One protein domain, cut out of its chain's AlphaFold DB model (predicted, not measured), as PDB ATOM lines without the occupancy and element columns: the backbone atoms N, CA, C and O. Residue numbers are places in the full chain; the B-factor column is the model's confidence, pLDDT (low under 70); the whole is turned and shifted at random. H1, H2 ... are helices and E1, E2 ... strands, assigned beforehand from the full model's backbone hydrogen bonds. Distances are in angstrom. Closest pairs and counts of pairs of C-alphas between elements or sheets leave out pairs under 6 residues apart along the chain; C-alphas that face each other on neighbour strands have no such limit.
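What this domain is: This is residues 11 to 17 and 33 to 156 of the 392 residues of the protein "GIP protein" of Symbiodinium natans (UniProt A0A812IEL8). A small parallel sheet, E1 E2 E3, has H5 packed on one face along its strands, and H3 crosses H5 with H1 packed on H3. H6 crosses H5 too, H7 follows directly on E3 and meets H6, and residues 39 to 44 of H2 stick out. You will find 131 residues printed, with seven helices and three strands in the order H1 H2 H3 H4 E1 H5 E2 H6 E3 H7, mostly helix. The whole is compact, with a radius of gyration of the C-alphas of 14.5 A and spans of 40 by 37 by 29 A.

How they stand to each other: Start at H1, residues 11 to 17, which touches H3, residues 46 to 57, at a steep tilt of 43 degrees, opposite ways; the closest C-alphas, of Leu 12 and Ala 54, are 5.7 A apart. H2, residues 37 to 44, is close but not clearly touching H3, with C-alphas of Ala 42 and Ala 48 closest at 6.6 A. H4, residues 59 to 63, is not on the sheet. H3 touches H5, residues 73 to 86, about perpendicular at 88 degrees, closest at the C-alphas of Val 52 and Ala 82, 6.3 A. E1, residues 67 to 69, and E2, residues 96 to 100, are parallel, with N 97 and O 67 within hydrogen-bond range at 2.8 A. E2 and E3, residues 131 to 136, are parallel, with N 134 and O 98 at 2.8 A. H5 lies over E2 at a height over the sheet of 10.0 A. H6, residues 113 to 126, only grazes the sheet with residues 124 to 126; it only just touches H5, with 3 pairs of C-alphas within 8 A, those of Leu 77 and Ala 121 closest at 6.6 A. H7, residues 137 to 148, touches H6 with residues 147 to 148, closest at the C-alphas of Arg 122 and Leu 148, 5.7 A. E1, H5, E2 and E2, H6, E3 are strand-helix-strand units, parallel neighbour strands joined through a helix, with right-handed crossovers. H1, H3, H5 and H6 have every O i to N i+4 pair within hydrogen-bond range; H2 has 3 of 4, H7 7 of 8, and H4 0 of 1, beside 2 of 2 O i to N i+3 pairs.

Where its parts are: Find C-alpha 11 at (-28.442, 9.062, 30.035), where H1 begins. H3 is 16.5 A long, H5 19.7 A, H6 20.1 A, E3 16.3 A and H7 17.0 A. H7 ends at C-alpha 148, (-49.430, 25.136, 14.114).

The domain as a whole: Residues 18 to 32 are not printed, with 26.5 A from C-alpha 17 to 33. The link E2 to H6 is long. Confidence is under 70 at residues 11 to 17 and 33 to 47.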
ATOM      1  N   ALA A  11     -28.252   9.177  31.480       58.56
ATOM      2  CA  ALA A  11     -28.442   9.062  30.035       58.56
ATOM      3  C   ALA A  11     -29.494  10.005  29.403       58.56
ATOM      4  O   ALA A  11     -29.279  10.489  28.295       58.56
ATOM      5  N   LEU A  12     -30.644  10.261  30.042       63.53
ATOM      6  CA  LEU A  12     -31.656  11.188  29.511       63.53
ATOM      7  C   LEU A  12     -31.200  12.635  29.709       63.53
ATOM      8  O   LEU A  12     -31.364  13.445  28.803       63.53
ATOM      9  N   ALA A  13     -30.590  12.938  30.858       62.84
ATOM     10  CA  ALA A  13     -29.978  14.238  31.108       62.84
ATOM     11  C   ALA A  13     -28.821  14.507  30.128       62.84
ATOM     12  O   ALA A  13     -28.794  15.562  29.505       62.84
ATOM     13  N   GLU A  14     -27.936  13.531  29.906       63.78
ATOM     14  CA  GLU A  14     -26.847  13.579  28.922       63.78
ATOM     15  C   GLU A  14     -27.385  13.720  27.497       63.78
ATOM     16  O   GLU A  14     -26.844  14.487  26.708       63.78
ATOM     17  N   TRP A  15     -28.471  13.026  27.144       69.69
ATOM     18  CA  TRP A  15     -29.093  13.174  25.830       69.69
ATOM     19  C   TRP A  15     -29.677  14.577  25.631       69.69
ATOM     20  O   TRP A  15     -29.434  15.201  24.598       69.69
ATOM     21  N   ILE A  16     -30.417  15.087  26.620       65.44
ATOM     22  CA  ILE A  16     -30.965  16.448  26.599       65.44
ATOM     23  C   ILE A  16     -29.811  17.456  26.474       65.44
ATOM     24  O   ILE A  16     -29.842  18.322  25.602       65.44
ATOM     25  N   ASP A  17     -28.754  17.312  27.271       62.88
ATOM     26  CA  ASP A  17     -27.593  18.199  27.220       62.88
ATOM     27  C   ASP A  17     -26.861  18.116  25.872       62.88
ATOM     28  O   ASP A  17     -26.595  19.133  25.239       62.88
ATOM     29  N   GLY A  33     -31.242  19.096   2.204       39.06
ATOM     30  CA  GLY A  33     -32.187  18.768   1.135       39.06
ATOM     31  C   GLY A  33     -33.514  18.249   1.705       39.06
ATOM     32  O   GLY A  33     -33.655  18.118   2.912       39.06
ATOM     33  N   GLU A  34     -34.469  17.946   0.828       40.75
ATOM     34  CA  GLU A  34     -35.911  17.719   1.078       40.75
ATOM     35  C   GLU A  34     -36.324  16.550   2.019       40.75
ATOM     36  O   GLU A  34     -37.466  16.101   1.974       40.75
ATOM     37  N   GLY A  35     -35.452  16.057   2.899       46.66
ATOM     38  CA  GLY A  35     -35.824  15.207   4.033       46.66
ATOM     39  C   GLY A  35     -35.708  16.000   5.332       46.66
ATOM     40  O   GLY A  35     -34.666  16.610   5.567       46.66
ATOM     41  N   GLY A  36     -36.748  15.997   6.173       47.69
ATOM     42  CA  GLY A  36     -36.677  16.623   7.500       47.69
ATOM     43  C   GLY A  36     -35.447  16.121   8.264       47.69
ATOM     44  O   GLY A  36     -35.040  14.967   8.106       47.69
ATOM     45  N   TRP A  37     -34.821  16.974   9.072       47.91
ATOM     46  CA  TRP A  37     -33.573  16.682   9.787       47.91
ATOM     47  C   TRP A  37     -33.628  15.357  10.567       47.91
ATOM     48  O   TRP A  37     -32.639  14.625  10.601       47.91
ATOM     49  N   TRP A  38     -34.796  14.974  11.098       53.06
ATOM     50  CA  TRP A  38     -34.993  13.673  11.750       53.06
ATOM     51  C   TRP A  38     -34.946  12.475  10.807       53.06
ATOM     52  O   TRP A  38     -34.598  11.409  11.284       53.06
ATOM     53  N   ASP A  39     -35.290  12.577   9.523       47.28
ATOM     54  CA  ASP A  39     -35.233  11.429   8.606       47.28
ATOM     55  C   ASP A  39     -33.784  11.160   8.182       47.28
ATOM     56  O   ASP A  39     -33.364  10.005   8.071       47.28
ATOM     57  N   VAL A  40     -32.980  12.220   8.052       48.00
ATOM     58  CA  VAL A  40     -31.550  12.132   7.724       48.00
ATOM     59  C   VAL A  40     -30.707  11.767   8.961       48.00
ATOM     60  O   VAL A  40     -29.807  10.929   8.871       48.00
ATOM     61  N   GLU A  41     -31.021  12.271  10.158       45.03
ATOM     62  CA  GLU A  41     -30.374  11.798  11.397       45.03
ATOM     63  C   GLU A  41     -30.939  10.469  11.920       45.03
ATOM     64  O   GLU A  41     -30.200   9.704  12.544       45.03
ATOM     65  N   ALA A  42     -32.185  10.094  11.608       44.09
ATOM     66  CA  ALA A  42     -32.665   8.731  11.856       44.09
ATOM     67  C   ALA A  42     -31.880   7.711  11.025       44.09
ATOM     68  O   ALA A  42     -31.652   6.596  11.500       44.09
ATOM     69  N   THR A  43     -31.375   8.090   9.842       42.72
ATOM     70  CA  THR A  43     -30.401   7.253   9.127       42.72
ATOM     71  C   THR A  43     -29.032   7.174   9.817       42.72
ATOM     72  O   THR A  43     -28.352   6.160   9.659       42.72
ATOM     73  N   ALA A  44     -28.668   8.136  10.675       48.66
ATOM     74  CA  ALA A  44     -27.517   8.028  11.582       48.66
ATOM     75  C   ALA A  44     -27.825   7.274  12.900       48.66
ATOM     76  O   ALA A  44     -26.903   6.977  13.655       48.66
ATOM     77  N   LYS A  45     -29.089   6.893  13.158       54.50
ATOM     78  CA  LYS A  45     -29.614   6.094  14.291       54.50
ATOM     79  C   LYS A  45     -29.376   6.639  15.709       54.50
ATOM     80  O   LYS A  45     -30.187   6.340  16.580       54.50
ATOM     81  N   GLU A  46     -28.326   7.404  15.983       68.00
ATOM     82  CA  GLU A  46     -27.825   7.632  17.346       68.00
ATOM     83  C   GLU A  46     -28.804   8.390  18.272       68.00
ATOM     84  O   GLU A  46     -29.101   7.855  19.342       68.00
ATOM     85  N   PRO A  47     -29.394   9.550  17.901       69.31
ATOM     86  CA  PRO A  47     -30.190  10.337  18.848       69.31
ATOM     87  C   PRO A  47     -31.539   9.689  19.173       69.31
ATOM     88  O   PRO A  47     -31.907   9.579  20.340       69.31
ATOM     89  N   ALA A  48     -32.265   9.208  18.159       72.69
ATOM     90  CA  ALA A  48     -33.543   8.527  18.364       72.69
ATOM     91  C   ALA A  48     -33.356   7.189  19.097       72.69
ATOM     92  O   ALA A  48     -34.132   6.871  19.995       72.69
ATOM     93  N   THR A  49     -32.301   6.428  18.775       76.50
ATOM     94  CA  THR A  49     -31.990   5.176  19.486       76.50
ATOM     95  C   THR A  49     -31.619   5.447  20.939       76.50
ATOM     96  O   THR A  49     -32.074   4.718  21.816       76.50
ATOM     97  N   ALA A  50     -30.848   6.503  21.216       80.44
ATOM     98  CA  ALA A  50     -30.501   6.897  22.577       80.44
ATOM     99  C   ALA A  50     -31.738   7.319  23.385       80.44
ATOM    100  O   ALA A  50     -31.910   6.841  24.504       80.44
ATOM    101  N   LEU A  51     -32.644   8.117  22.804       83.94
ATOM    102  CA  LEU A  51     -33.910   8.475  23.454       83.94
ATOM    103  C   LEU A  51     -34.772   7.233  23.721       83.94
ATOM    104  O   LEU A  51     -35.259   7.052  24.829       83.94
ATOM    105  N   VAL A  52     -34.920   6.334  22.744       84.75
ATOM    106  CA  VAL A  52     -35.663   5.074  22.918       84.75
ATOM    107  C   VAL A  52     -35.031   4.199  24.002       84.75
ATOM    108  O   VAL A  52     -35.746   3.637  24.829       84.75
ATOM    109  N   HIS A  53     -33.704   4.088  24.034       85.06
ATOM    110  CA  HIS A  53     -32.989   3.348  25.070       85.06
ATOM    111  C   HIS A  53     -33.218   3.962  26.459       85.06
ATOM    112  O   HIS A  53     -33.512   3.233  27.405       85.06
ATOM    113  N   ALA A  54     -33.154   5.292  26.567       84.75
ATOM    114  CA  ALA A  54     -33.462   6.010  27.799       84.75
ATOM    115  C   ALA A  54     -34.921   5.794  28.232       84.75
ATOM    116  O   ALA A  54     -35.177   5.535  29.398       84.75
ATOM    117  N   LEU A  55     -35.885   5.813  27.308       86.25
ATOM    118  CA  LEU A  55     -37.288   5.530  27.630       86.25
ATOM    119  C   LEU A  55     -37.488   4.082  28.105       86.25
ATOM    120  O   LEU A  55     -38.241   3.840  29.043       86.25
ATOM    121  N   ARG A  56     -36.785   3.105  27.521       86.25
ATOM    122  CA  ARG A  56     -36.879   1.690  27.932       86.25
ATOM    123  C   ARG A  56     -36.388   1.433  29.352       86.25
ATOM    124  O   ARG A  56     -36.903   0.522  30.004       86.25
ATOM    125  N   SER A  57     -35.403   2.197  29.822       85.12
ATOM    126  CA  SER A  57     -34.863   2.045  31.178       85.12
ATOM    127  C   SER A  57     -35.783   2.629  32.256       85.12
ATOM    128  O   SER A  57     -35.612   2.322  33.438       85.12
ATOM    129  N   LEU A  58     -36.795   3.417  31.877       83.56
ATOM    130  CA  LEU A  58     -37.768   3.980  32.808       83.56
ATOM    131  C   LEU A  58     -38.801   2.921  33.210       83.56
ATOM    132  O   LEU A  58     -39.837   2.755  32.564       83.56
ATOM    133  N   ALA A  59     -38.556   2.245  34.334       80.69
ATOM    134  CA  ALA A  59     -39.473   1.257  34.910       80.69
ATOM    135  C   ALA A  59     -40.952   1.719  34.999       80.69
ATOM    136  O   ALA A  59     -41.834   0.904  34.716       80.69
ATOM    137  N   PRO A  60     -41.281   2.996  35.309       82.50
ATOM    138  CA  PRO A  60     -42.670   3.461  35.304       82.50
ATOM    139  C   PRO A  60     -43.382   3.342  33.947       82.50
ATOM    140  O   PRO A  60     -44.593   3.137  33.921       82.50
ATOM    141  N   LEU A  61     -42.659   3.419  32.823       84.50
ATOM    142  CA  LEU A  61     -43.245   3.276  31.484       84.50
ATOM    143  C   LEU A  61     -43.620   1.826  31.152       84.50
ATOM    144  O   LEU A  61     -44.438   1.593  30.267       84.50
ATOM    145  N   GLN A  62     -43.059   0.847  31.863       84.44
ATOM    146  CA  GLN A  62     -43.383  -0.566  31.653       84.44
ATOM    147  C   GLN A  62     -44.719  -0.947  32.305       84.44
ATOM    148  O   GLN A  62     -45.441  -1.794  31.783       84.44
ATOM    149  N   ASN A  63     -45.065  -0.289  33.418       86.88
ATOM    150  CA  ASN A  63     -46.232  -0.626  34.239       86.88
ATOM    151  C   ASN A  63     -47.369   0.406  34.162       86.88
ATOM    152  O   ASN A  63     -48.436   0.172  34.721       86.88
ATOM    153  N   GLY A  64     -47.148   1.556  33.522       90.50
ATOM    154  CA  GLY A  64     -48.166   2.595  33.378       90.50
ATOM    155  C   GLY A  64     -49.172   2.296  32.267       90.50
ATOM    156  O   GLY A  64     -48.846   1.633  31.288       90.50
ATOM    157  N   ASP A  65     -50.379   2.845  32.398       93.56
ATOM    158  CA  ASP A  65     -51.413   2.825  31.348       93.56
ATOM    159  C   ASP A  65     -51.565   4.173  30.633       93.56
ATOM    160  O   ASP A  65     -52.199   4.264  29.588       93.56
ATOM    161  N   LEU A  66     -50.965   5.227  31.187       94.56
ATOM    162  CA  LEU A  66     -51.016   6.586  30.666       94.56
ATOM    163  C   LEU A  66     -49.699   7.295  30.955       94.56
ATOM    164  O   LEU A  66     -49.233   7.319  32.097       94.56
ATOM    165  N   LEU A  67     -49.154   7.951  29.936       94.00
ATOM    166  CA  LEU A  67     -48.059   8.891  30.103       94.00
ATOM    167  C   LEU A  67     -48.623  10.304  30.297       94.00
ATOM    168  O   LEU A  67     -49.297  10.832  29.420       94.00
ATOM    169  N   VAL A  68     -48.352  10.928  31.443       92.88
ATOM    170  CA  VAL A  68     -48.691  12.342  31.679       92.88
ATOM    171  C   VAL A  68     -47.406  13.143  31.606       92.88
ATOM    172  O   VAL A  68     -46.577  13.000  32.495       92.88
ATOM    173  N   CYS A  69     -47.231  13.959  30.571       92.44
ATOM    174  CA  CYS A  69     -46.008  14.732  30.367       92.44
ATOM    175  C   CYS A  69     -46.313  16.228  30.398       92.44
ATOM    176  O   CYS A  69     -47.255  16.659  29.739       92.44
ATOM    177  N   ALA A  70     -45.544  16.997  31.172       88.75
ATOM    178  CA  ALA A  70     -45.782  18.430  31.361       88.75
ATOM    179  C   ALA A  70     -44.684  19.323  30.763       88.75
ATOM    180  O   ALA A  70     -44.972  20.402  30.255       88.75
ATOM    181  N   HIS A  71     -43.413  18.914  30.853       85.06
ATOM    182  CA  HIS A  71     -42.307  19.782  30.459       85.06
ATOM    183  C   HIS A  71     -40.975  19.027  30.267       85.06
ATOM    184  O   HIS A  71     -40.743  18.055  30.991       85.06
ATOM    185  N   PRO A  72     -40.072  19.508  29.384       86.94
ATOM    186  CA  PRO A  72     -40.339  20.478  28.316       86.94
ATOM    187  C   PRO A  72     -41.248  19.883  27.234       86.94
ATOM    188  O   PRO A  72     -41.160  18.694  26.924       86.94
ATOM    189  N   THR A  73     -42.141  20.703  26.667       89.19
ATOM    190  CA  THR A  73     -43.152  20.264  25.684       89.19
ATOM    191  C   THR A  73     -42.511  19.556  24.485       89.19
ATOM    192  O   THR A  73     -43.032  18.542  24.016       89.19
ATOM    193  N   SER A  74     -41.349  20.036  24.029       88.25
ATOM    194  CA  SER A  74     -40.576  19.411  22.952       88.25
ATOM    195  C   SER A  74     -40.160  17.979  23.282       88.25
ATOM    196  O   SER A  74     -40.442  17.066  22.507       88.25
ATOM    197  N   LEU A  75     -39.576  17.753  24.463       88.62
ATOM    198  CA  LEU A  75     -39.177  16.423  24.917       88.62
ATOM    199  C   LEU A  75     -40.384  15.499  25.063       88.62
ATOM    200  O   LEU A  75     -40.290  14.330  24.695       88.62
ATOM    201  N   CYS A  76     -41.517  16.006  25.556       93.19
ATOM    202  CA  CYS A  76     -42.747  15.226  25.649       93.19
ATOM    203  C   CYS A  76     -43.195  14.716  24.272       93.19
ATOM    204  O   CYS A  76     -43.404  13.515  24.094       93.19
ATOM    205  N   LEU A  77     -43.286  15.607  23.280       93.50
ATOM    206  CA  LEU A  77     -43.691  15.257  21.917       93.50
ATOM    207  C   LEU A  77     -42.689  14.315  21.241       93.50
ATOM    208  O   LEU A  77     -43.092  13.320  20.636       93.50
ATOM    209  N   MET A  78     -41.387  14.569  21.392       90.75
ATOM    210  CA  MET A  78     -40.337  13.703  20.850       90.75
ATOM    211  C   MET A  78     -40.351  12.315  21.494       90.75
ATOM    212  O   MET A  78     -40.227  11.313  20.793       90.75
ATOM    213  N   SER A  79     -40.552  12.239  22.812       91.81
ATOM    214  CA  SER A  79     -40.656  10.969  23.535       91.81
ATOM    215  C   SER A  79     -41.884  10.181  23.096       91.81
ATOM    216  O   SER A  79     -41.796   8.975  22.878       91.81
ATOM    217  N   PHE A  80     -43.022  10.859  22.906       94.81
ATOM    218  CA  PHE A  80     -44.234  10.236  22.382       94.81
ATOM    219  C   PHE A  80     -44.021   9.678  20.976       94.81
ATOM    220  O   PHE A  80     -44.308   8.507  20.726       94.81
ATOM    221  N   TRP A  81     -43.469  10.493  20.076       93.94
ATOM    222  CA  TRP A  81     -43.145  10.079  18.717       93.94
ATOM    223  C   TRP A  81     -42.201   8.878  18.707       93.94
ATOM    224  O   TRP A  81     -42.498   7.879  18.053       93.94
ATOM    225  N   ALA A  82     -41.109   8.931  19.474       91.00
ATOM    226  CA  ALA A  82     -40.130   7.857  19.543       91.00
ATOM    227  C   ALA A  82     -40.751   6.560  20.086       91.00
ATOM    228  O   ALA A  82     -40.549   5.487  19.511       91.00
ATOM    229  N   MET A  83     -41.566   6.666  21.138       91.94
ATOM    230  CA  MET A  83     -42.296   5.540  21.715       91.94
ATOM    231  C   MET A  83     -43.237   4.895  20.694       91.94
ATOM    232  O   MET A  83     -43.247   3.679  20.534       91.94
ATOM    233  N   TRP A  84     -44.009   5.687  19.954       92.88
ATOM    234  CA  TRP A  84     -44.978   5.154  18.996       92.88
ATOM    235  C   TRP A  84     -44.333   4.620  17.718       92.88
ATOM    236  O   TRP A  84     -44.743   3.568  17.213       92.88
ATOM    237  N   ARG A  85     -43.296   5.301  17.224       89.94
ATOM    238  CA  ARG A  85     -42.595   4.958  15.984       89.94
ATOM    239  C   ARG A  85     -41.668   3.756  16.138       89.94
ATOM    240  O   ARG A  85     -41.637   2.919  15.239       89.94
ATOM    241  N   PHE A  86     -40.942   3.672  17.253       86.88
ATOM    242  CA  PHE A  86     -39.881   2.682  17.481       86.88
ATOM    243  C   PHE A  86     -40.189   1.687  18.606       86.88
ATOM    244  O   PHE A  86     -39.287   0.976  19.054       86.88
ATOM    245  N   ALA A  87     -41.439   1.618  19.077       83.06
ATOM    246  CA  ALA A  87     -41.870   0.518  19.936       83.06
ATOM    247  C   ALA A  87     -41.584  -0.823  19.254       83.06
ATOM    248  O   ALA A  87     -42.171  -1.151  18.221       83.06
ATOM    249  N   ASP A  88     -40.683  -1.587  19.862       81.69
ATOM    250  CA  ASP A  88     -40.566  -3.025  19.687       81.69
ATOM    251  C   ASP A  88     -41.206  -3.716  20.901       81.69
ATOM    252  O   ASP A  88     -41.699  -3.055  21.814       81.69
ATOM    253  N   GLY A  89     -41.229  -5.050  20.931       79.88
ATOM    254  CA  GLY A  89     -41.842  -5.803  22.033       79.88
ATOM    255  C   GLY A  89     -41.303  -5.479  23.440       79.88
ATOM    256  O   GLY A  89     -41.899  -5.931  24.411       79.88
ATOM    257  N   ALA A  90     -40.215  -4.704  23.569       82.06
ATOM    258  CA  ALA A  90     -39.667  -4.248  24.845       82.06
ATOM    259  C   ALA A  90     -40.203  -2.876  25.309       82.06
ATOM    260  O   ALA A  90     -39.985  -2.505  26.460       82.06
ATOM    261  N   MET A  91     -40.893  -2.115  24.451       85.44
ATOM    262  CA  MET A  91     -41.440  -0.795  24.782       85.44
ATOM    263  C   MET A  91     -42.935  -0.740  24.467       85.44
ATOM    264  O   MET A  91     -43.352  -0.762  23.308       85.44
ATOM    265  N   ARG A  92     -43.758  -0.641  25.514       88.75
ATOM    266  CA  ARG A  92     -45.211  -0.513  25.377       88.75
ATOM    267  C   ARG A  92     -45.556   0.849  24.773       88.75
ATOM    268  O   ARG A  92     -45.029   1.876  25.191       88.75
ATOM    269  N   ARG A  93     -46.477   0.864  23.807       93.31
ATOM    270  CA  ARG A  93     -47.098   2.104  23.326       93.31
ATOM    271  C   ARG A  93     -48.125   2.554  24.353       93.31
ATOM    272  O   ARG A  93     -49.093   1.836  24.592       93.31
ATOM    273  N   LEU A  94     -47.904   3.718  24.950       94.31
ATOM    274  CA  LEU A  94     -48.835   4.310  25.904       94.31
ATOM    275  C   LEU A  94     -49.559   5.508  25.282       94.31
ATOM    276  O   LEU A  94     -48.924   6.278  24.549       94.31
ATOM    277  N   PRO A  95     -50.858   5.698  25.574       96.69
ATOM    278  CA  PRO A  95     -51.507   6.974  25.326       96.69
ATOM    279  C   PRO A  95     -50.822   8.068  26.153       96.69
ATOM    280  O   PRO A  95     -50.264   7.801  27.225       96.69
ATOM    281  N   MET A  96     -50.864   9.306  25.663       96.75
ATOM    282  CA  MET A  96     -50.273  10.450  26.354       96.75
ATOM    283  C   MET A  96     -51.301  11.550  26.602       96.75
ATOM    284  O   MET A  96     -51.991  11.997  25.690       96.75
ATOM    285  N   LEU A  97     -51.328  12.034  27.842       96.25
ATOM    286  CA  LEU A  97     -51.869  13.339  28.192       96.25
ATOM    287  C   LEU A  97     -50.706  14.337  28.268       96.25
ATOM    288  O   LEU A  97     -49.885  14.284  29.187       96.25
ATOM    289  N   LEU A  98     -50.633  15.229  27.290       95.81
ATOM    290  CA  LEU A  98     -49.650  16.297  27.207       95.81
ATOM    291  C   LEU A  98     -50.207  17.561  27.863       95.81
ATOM    292  O   LEU A  98     -51.139  18.178  27.357       95.81
ATOM    293  N   HIS A  99     -49.621  17.962  28.981       93.69
ATOM    294  CA  HIS A  99     -49.884  19.243  29.615       93.69
ATOM    295  C   HIS A  99     -48.872  20.269  29.098       93.69
ATOM    296  O   HIS A  99     -47.682  20.144  29.348       93.69
ATOM    297  N   ILE A 100     -49.320  21.267  28.349       92.81
ATOM    298  CA  ILE A 100     -48.454  22.267  27.723       92.81
ATOM    299  C   ILE A 100     -48.367  23.458  28.673       92.81
ATOM    300  O   ILE A 100     -49.243  24.316  28.652       92.81
ATOM    301  N   SER A 101     -47.334  23.485  29.521       88.38
ATOM    302  CA  SER A 101     -47.082  24.567  30.495       88.38
ATOM    303  C   SER A 101     -45.985  25.546  30.077       88.38
ATOM    304  O   SER A 101     -45.598  26.426  30.840       88.38
ATOM    305  N   SER A 102     -45.416  25.346  28.896       85.88
ATOM    306  CA  SER A 102     -44.441  26.242  28.291       85.88
ATOM    307  C   SER A 102     -44.664  26.284  26.794       85.88
ATOM    308  O   SER A 102     -45.417  25.484  26.226       85.88
ATOM    309  N   THR A 103     -44.014  27.236  26.147       84.25
ATOM    310  CA  THR A 103     -44.128  27.380  24.706       84.25
ATOM    311  C   THR A 103     -43.527  26.185  24.005       84.25
ATOM    312  O   THR A 103     -42.600  25.536  24.492       84.25
ATOM    313  N   LEU A 104     -44.079  25.878  22.838       85.50
ATOM    314  CA  LEU A 104     -43.733  24.673  22.097       85.50
ATOM    315  C   LEU A 104     -42.225  24.576  21.821       85.50
ATOM    316  O   LEU A 104     -41.655  23.491  21.806       85.50
ATOM    317  N   LEU A 105     -41.593  25.733  21.642       83.50
ATOM    318  CA  LEU A 105     -40.194  25.889  21.277       83.50
ATOM    319  C   LEU A 105     -39.237  25.927  22.468       83.50
ATOM    320  O   LEU A 105     -38.023  25.950  22.275       83.50
ATOM    321  N   TYR A 106     -39.763  25.926  23.692       81.81
ATOM    322  CA  TYR A 106     -38.930  25.804  24.872       81.81
ATOM    323  C   TYR A 106     -38.254  24.426  24.875       81.81
ATOM    324  O   TYR A 106     -38.917  23.389  24.953       81.81
ATOM    325  N   GLY A 107     -36.924  24.421  24.761       75.12
ATOM    326  CA  GLY A 107     -36.137  23.198  24.593       75.12
ATOM    327  C   GLY A 107     -36.305  22.541  23.219       75.12
ATOM    328  O   GLY A 107     -36.067  21.341  23.094       75.12
ATOM    329  N   ALA A 108     -36.780  23.263  22.200       79.88
ATOM    330  CA  ALA A 108     -36.764  22.776  20.825       79.88
ATOM    331  C   ALA A 108     -35.392  23.023  20.168       79.88
ATOM    332  O   ALA A 108     -34.671  23.940  20.572       79.88
ATOM    333  N   PRO A 109     -35.033  22.247  19.131       76.75
ATOM    334  CA  PRO A 109     -33.849  22.515  18.322       76.75
ATOM    335  C   PRO A 109     -33.878  23.924  17.707       76.75
ATOM    336  O   PRO A 109     -34.922  24.383  17.240       76.75
ATOM    337  N   GLY A 110     -32.728  24.601  17.678       77.06
ATOM    338  CA  GLY A 110     -32.584  25.909  17.030       77.06
ATOM    339  C   GLY A 110     -32.428  25.827  15.503       77.06
ATOM    340  O   GLY A 110     -32.157  24.768  14.938       77.06
ATOM    341  N   GLY A 111     -32.549  26.969  14.822       80.62
ATOM    342  CA  GLY A 111     -32.269  27.088  13.385       80.62
ATOM    343  C   GLY A 111     -33.322  26.428  12.487       80.62
ATOM    344  O   GLY A 111     -34.520  26.518  12.740       80.62
ATOM    345  N   THR A 112     -32.889  25.776  11.406       77.56
ATOM    346  CA  THR A 112     -33.787  25.130  10.425       77.56
ATOM    347  C   THR A 112     -34.559  23.944  11.012       77.56
ATOM    348  O   THR A 112     -35.723  23.744  10.667       77.56
ATOM    349  N   ALA A 113     -33.956  23.228  11.966       80.69
ATOM    350  CA  ALA A 113     -34.552  22.109  12.700       80.69
ATOM    351  C   ALA A 113     -35.810  22.490  13.501       80.69
ATOM    352  O   ALA A 113     -36.626  21.642  13.866       80.69
ATOM    353  N   GLN A 114     -35.986  23.780  13.768       84.50
ATOM    354  CA  GLN A 114     -37.144  24.292  14.470       84.50
ATOM    355  C   GLN A 114     -38.433  24.141  13.650       84.50
ATOM    356  O   GLN A 114     -39.462  23.727  14.183       84.50
ATOM    357  N   LYS A 115     -38.379  24.464  12.350       85.06
ATOM    358  CA  LYS A 115     -39.527  24.342  11.433       85.06
ATOM    359  C   LYS A 115     -39.977  22.892  11.351       85.06
ATOM    360  O   LYS A 115     -41.159  22.581  11.462       85.06
ATOM    361  N   ASP A 116     -38.991  22.034  11.188       85.88
ATOM    362  CA  ASP A 116     -39.115  20.602  11.262       85.88
ATOM    363  C   ASP A 116     -39.883  20.224  12.546       85.88
ATOM    364  O   ASP A 116     -40.967  19.639  12.489       85.88
ATOM    365  N   PHE A 117     -39.379  20.575  13.728       89.50
ATOM    366  CA  PHE A 117     -40.042  20.201  14.979       89.50
ATOM    367  C   PHE A 117     -41.504  20.694  15.064       89.50
ATOM    368  O   PHE A 117     -42.368  19.970  15.565       89.50
ATOM    369  N   LEU A 118     -41.817  21.875  14.521       90.88
ATOM    370  CA  LEU A 118     -43.195  22.367  14.429       90.88
ATOM    371  C   LEU A 118     -44.080  21.485  13.526       90.88
ATOM    372  O   LEU A 118     -45.235  21.242  13.877       90.88
ATOM    373  N   HIS A 119     -43.563  20.967  12.405       91.12
ATOM    374  CA  HIS A 119     -44.302  20.005  11.574       91.12
ATOM    375  C   HIS A 119     -44.588  18.717  12.348       91.12
ATOM    376  O   HIS A 119     -45.739  18.288  12.396       91.12
ATOM    377  N   LEU A 120     -43.585  18.164  13.038       92.56
ATOM    378  CA  LEU A 120     -43.778  16.992  13.893       92.56
ATOM    379  C   LEU A 120     -44.855  17.251  14.956       92.56
ATOM    380  O   LEU A 120     -45.763  16.440  15.129       92.56
ATOM    381  N   ALA A 121     -44.786  18.384  15.657       94.88
ATOM    382  CA  ALA A 121     -45.775  18.749  16.665       94.88
ATOM    383  C   ALA A 121     -47.190  18.830  16.072       94.88
ATOM    384  O   ALA A 121     -48.129  18.284  16.652       94.88
ATOM    385  N   ARG A 122     -47.349  19.460  14.900       95.31
ATOM    386  CA  ARG A 122     -48.634  19.532  14.193       95.31
ATOM    387  C   ARG A 122     -49.160  18.146  13.832       95.31
ATOM    388  O   ARG A 122     -50.328  17.864  14.095       95.31
ATOM    389  N   ASP A 123     -48.320  17.286  13.270       95.19
ATOM    390  CA  ASP A 123     -48.714  15.941  12.847       95.19
ATOM    391  C   ASP A 123     -49.132  15.078  14.041       95.19
ATOM    392  O   ASP A 123     -50.149  14.390  13.987       95.19
ATOM    393  N   LEU A 124     -48.403  15.159  15.159       95.88
ATOM    394  CA  LEU A 124     -48.760  14.446  16.386       95.88
ATOM    395  C   LEU A 124     -50.082  14.942  16.979       95.88
ATOM    396  O   LEU A 124     -50.890  14.127  17.420       95.88
ATOM    397  N   LEU A 125     -50.309  16.259  16.995       96.06
ATOM    398  CA  LEU A 125     -51.499  16.865  17.600       96.06
ATOM    399  C   LEU A 125     -52.757  16.781  16.721       96.06
ATOM    400  O   LEU A 125     -53.862  16.955  17.231       96.06
ATOM    401  N   THR A 126     -52.608  16.553  15.413       95.56
ATOM    402  CA  THR A 126     -53.736  16.425  14.467       95.56
ATOM    403  C   THR A 126     -53.951  15.003  13.957       95.56
ATOM    404  O   THR A 126     -55.004  14.708  13.390       95.56
ATOM    405  N   GLY A 127     -52.971  14.120  14.146       94.12
ATOM    406  CA  GLY A 127     -53.018  12.735  13.704       94.12
ATOM    407  C   GLY A 127     -53.928  11.839  14.556       94.12
ATOM    408  O   GLY A 127     -54.397  12.232  15.623       94.12
ATOM    409  N   PRO A 128     -54.155  10.587  14.122       94.75
ATOM    410  CA  PRO A 128     -55.023   9.623  14.808       94.75
ATOM    411  C   PRO A 128     -54.339   8.924  16.002       94.75
ATOM    412  O   PRO A 128     -54.750   7.835  16.401       94.75
ATOM    413  N   LEU A 129     -53.252   9.488  16.533       94.75
ATOM    414  CA  LEU A 129     -52.513   8.914  17.658       94.75
ATOM    415  C   LEU A 129     -53.257   9.208  18.973       94.75
ATOM    416  O   LEU A 129     -53.903  10.250  19.074       94.75
ATOM    417  N   PRO A 130     -53.157   8.354  20.011       95.69
ATOM    418  CA  PRO A 130     -53.819   8.593  21.293       95.69
ATOM    419  C   PRO A 130     -53.012   9.585  22.143       95.69
ATOM    420  O   PRO A 130     -52.486   9.269  23.213       95.69
ATOM    421  N   LEU A 131     -52.892  10.798  21.616       96.25
ATOM    422  CA  LEU A 131     -52.301  11.962  22.247       96.25
ATOM    423  C   LEU A 131     -53.411  12.980  22.477       96.25
ATOM    424  O   LEU A 131     -54.084  13.400  21.539       96.25
ATOM    425  N   MET A 132     -53.577  13.416  23.719       96.06
ATOM    426  CA  MET A 132     -54.418  14.564  24.033       96.06
ATOM    427  C   MET A 132     -53.564  15.651  24.649       96.06
ATOM    428  O   MET A 132     -52.825  15.390  25.594       96.06
ATOM    429  N   ALA A 133     -53.692  16.868  24.137       96.25
ATOM    430  CA  ALA A 133     -53.025  18.032  24.689       96.25
ATOM    431  C   ALA A 133     -53.998  18.905  25.492       96.25
ATOM    432  O   ALA A 133     -55.167  19.044  25.129       96.25
ATOM    433  N   LEU A 134     -53.492  19.512  26.561       95.50
ATOM    434  CA  LEU A 134     -54.157  20.538  27.354       95.50
ATOM    435  C   LEU A 134     -53.160  21.670  27.602       95.50
ATOM    436  O   LEU A 134     -52.089  21.425  28.147       95.50
ATOM    437  N   ALA A 135     -53.506  22.890  27.212       94.44
ATOM    438  CA  ALA A 135     -52.668  24.065  27.418       94.44
ATOM    439  C   ALA A 135     -52.907  24.711  28.792       94.44
ATOM    440  O   ALA A 135     -54.055  24.849  29.224       94.44
ATOM    441  N   GLU A 136     -51.825  25.132  29.451       91.44
ATOM    442  CA  GLU A 136     -51.851  25.934  30.677       91.44
ATOM    443  C   GLU A 136     -52.184  27.387  30.307       91.44
ATOM    444  O   GLU A 136     -51.327  28.169  29.901       91.44
ATOM    445  N   GLY A 137     -53.464  27.732  30.389       91.75
ATOM    446  CA  GLY A 137     -53.972  29.059  30.056       91.75
ATOM    447  C   GLY A 137     -54.315  29.263  28.575       91.75
ATOM    448  O   GLY A 137     -53.924  28.512  27.673       91.75
ATOM    449  N   ALA A 138     -55.110  30.305  28.323       92.81
ATOM    450  CA  ALA A 138     -55.614  30.632  26.989       92.81
ATOM    451  C   ALA A 138     -54.497  31.092  26.040       92.81
ATOM    452  O   ALA A 138     -54.559  30.817  24.841       92.81
ATOM    453  N   PHE A 139     -53.457  31.730  26.581       90.50
ATOM    454  CA  PHE A 139     -52.289  32.182  25.830       90.50
ATOM    455  C   PHE A 139     -51.604  31.048  25.065       90.50
ATOM    456  O   PHE A 139     -51.437  31.151  23.852       90.50
ATOM    457  N   LEU A 140     -51.261  29.944  25.734       90.56
ATOM    458  CA  LEU A 140     -50.573  28.821  25.089       90.56
ATOM    459  C   LEU A 140     -51.454  28.142  24.032       90.56
ATOM    460  O   LEU A 140     -50.965  27.744  22.980       90.56
ATOM    461  N   SER A 141     -52.768  28.066  24.264       93.44
ATOM    462  CA  SER A 141     -53.717  27.574  23.256       93.44
ATOM    463  C   SER A 141     -53.757  28.474  22.016       93.44
ATOM    464  O   SER A 141     -53.677  27.973  20.891       93.44
ATOM    465  N   ALA A 142     -53.818  29.795  22.203       91.12
ATOM    466  CA  ALA A 142     -53.776  30.758  21.106       91.12
ATOM    467  C   ALA A 142     -52.439  30.705  20.356       91.12
ATOM    468  O   ALA A 142     -52.424  30.683  19.129       91.12
ATOM    469  N   GLN A 143     -51.324  30.579  21.076       87.56
ATOM    470  CA  GLN A 143     -50.008  30.413  20.473       87.56
ATOM    471  C   GLN A 143     -49.926  29.137  19.623       87.56
ATOM    472  O   GLN A 143     -49.429  29.191  18.504       87.56
ATOM    473  N   LEU A 144     -50.432  27.996  20.100       91.25
ATOM    474  CA  LEU A 144     -50.452  26.755  19.312       91.25
ATOM    475  C   LEU A 144     -51.309  26.888  18.053       91.25
ATOM    476  O   LEU A 144     -50.945  26.362  16.997       91.25
ATOM    477  N   PHE A 145     -52.421  27.618  18.141       91.75
ATOM    478  CA  PHE A 145     -53.236  27.924  16.975       91.75
ATOM    479  C   PHE A 145     -52.467  28.791  15.972       91.75
ATOM    480  O   PHE A 145     -52.434  28.460  14.789       91.75
ATOM    481  N   ASP A 146     -51.778  29.829  16.439       86.50
ATOM    482  CA  ASP A 146     -50.986  30.725  15.592       86.50
ATOM    483  C   ASP A 146     -49.731  30.056  15.005       86.50
ATOM    484  O   ASP A 146     -49.317  30.388  13.898       86.50
ATOM    485  N   GLN A 147     -49.106  29.112  15.714       86.69
ATOM    486  CA  GLN A 147     -47.873  28.454  15.265       86.69
ATOM    487  C   GLN A 147     -48.133  27.228  14.389       86.69
ATOM    488  O   GLN A 147     -47.385  26.986  13.438       86.69
ATOM    489  N   LEU A 148     -49.164  26.444  14.719       91.25
ATOM    490  CA  LEU A 148     -49.430  25.136  14.114       91.25
ATOM    491  C   LEU A 148     -50.781  25.047  13.388       91.25
ATOM    492  O   LEU A 148     -51.031  24.065  12.688       91.25
ATOM    493  N   GLY A 149     -51.682  26.014  13.579       91.56
ATOM    494  CA  GLY A 149     -53.079  25.913  13.144       91.56
ATOM    495  C   GLY A 149     -53.919  24.942  13.985       91.56
ATOM    496  O   GLY A 149     -54.998  24.536  13.555       91.56
ATOM    497  N   VAL A 150     -53.435  24.539  15.168       93.44
ATOM    498  CA  VAL A 150     -54.063  23.507  16.007       93.44
ATOM    499  C   VAL A 150     -54.782  24.137  17.193       93.44
ATOM    500  O   VAL A 150     -54.198  24.898  17.959       93.44
ATOM    501  N   ARG A 151     -56.058  23.783  17.383       94.88
ATOM    502  CA  ARG A 151     -56.828  24.186  18.565       94.88
ATOM    503  C   ARG A 151     -56.655  23.157  19.670       94.88
ATOM    504  O   ARG A 151     -57.123  22.029  19.546       94.88
ATOM    505  N   VAL A 152     -56.035  23.580  20.762       94.44
ATOM    506  CA  VAL A 152     -55.866  22.770  21.971       94.44
ATOM    507  C   VAL A 152     -56.761  23.343  23.072       94.44
ATOM    508  O   VAL A 152     -56.777  24.567  23.239       94.44
ATOM    509  N   PRO A 153     -57.534  22.525  23.813       94.94
ATOM    510  CA  PRO A 153     -58.272  23.024  24.968       94.94
ATOM    511  C   PRO A 153     -57.298  23.640  25.975       94.94
ATOM    512  O   PRO A 153     -56.174  23.170  26.131       94.94
ATOM    513  N   SER A 154     -57.727  24.687  26.667       94.38
ATOM    514  CA  SER A 154     -56.940  25.318  27.724       94.38
ATOM    515  C   SER A 154     -57.694  25.319  29.043       94.38
ATOM    516  O   SER A 154     -58.925  25.360  29.083       94.38
ATOM    517  N   GLY A 155     -56.931  25.267  30.127       91.88
ATOM    518  CA  GLY A 155     -57.394  25.542  31.479       91.88
ATOM    519  C   GLY A 155     -56.303  26.315  32.212       91.88
ATOM    520  O   GLY A 155     -55.126  26.050  31.963       91.88
ATOM    521  N   PRO A 156     -56.647  27.283  33.071       91.62
ATOM    522  CA  PRO A 156     -55.631  28.020  33.807       91.62
ATOM    523  C   PRO A 156     -54.891  27.100  34.776       91.62
ATOM    524  O   PRO A 156     -55.425  26.072  35.218       91.62
TER     525      PRO A 156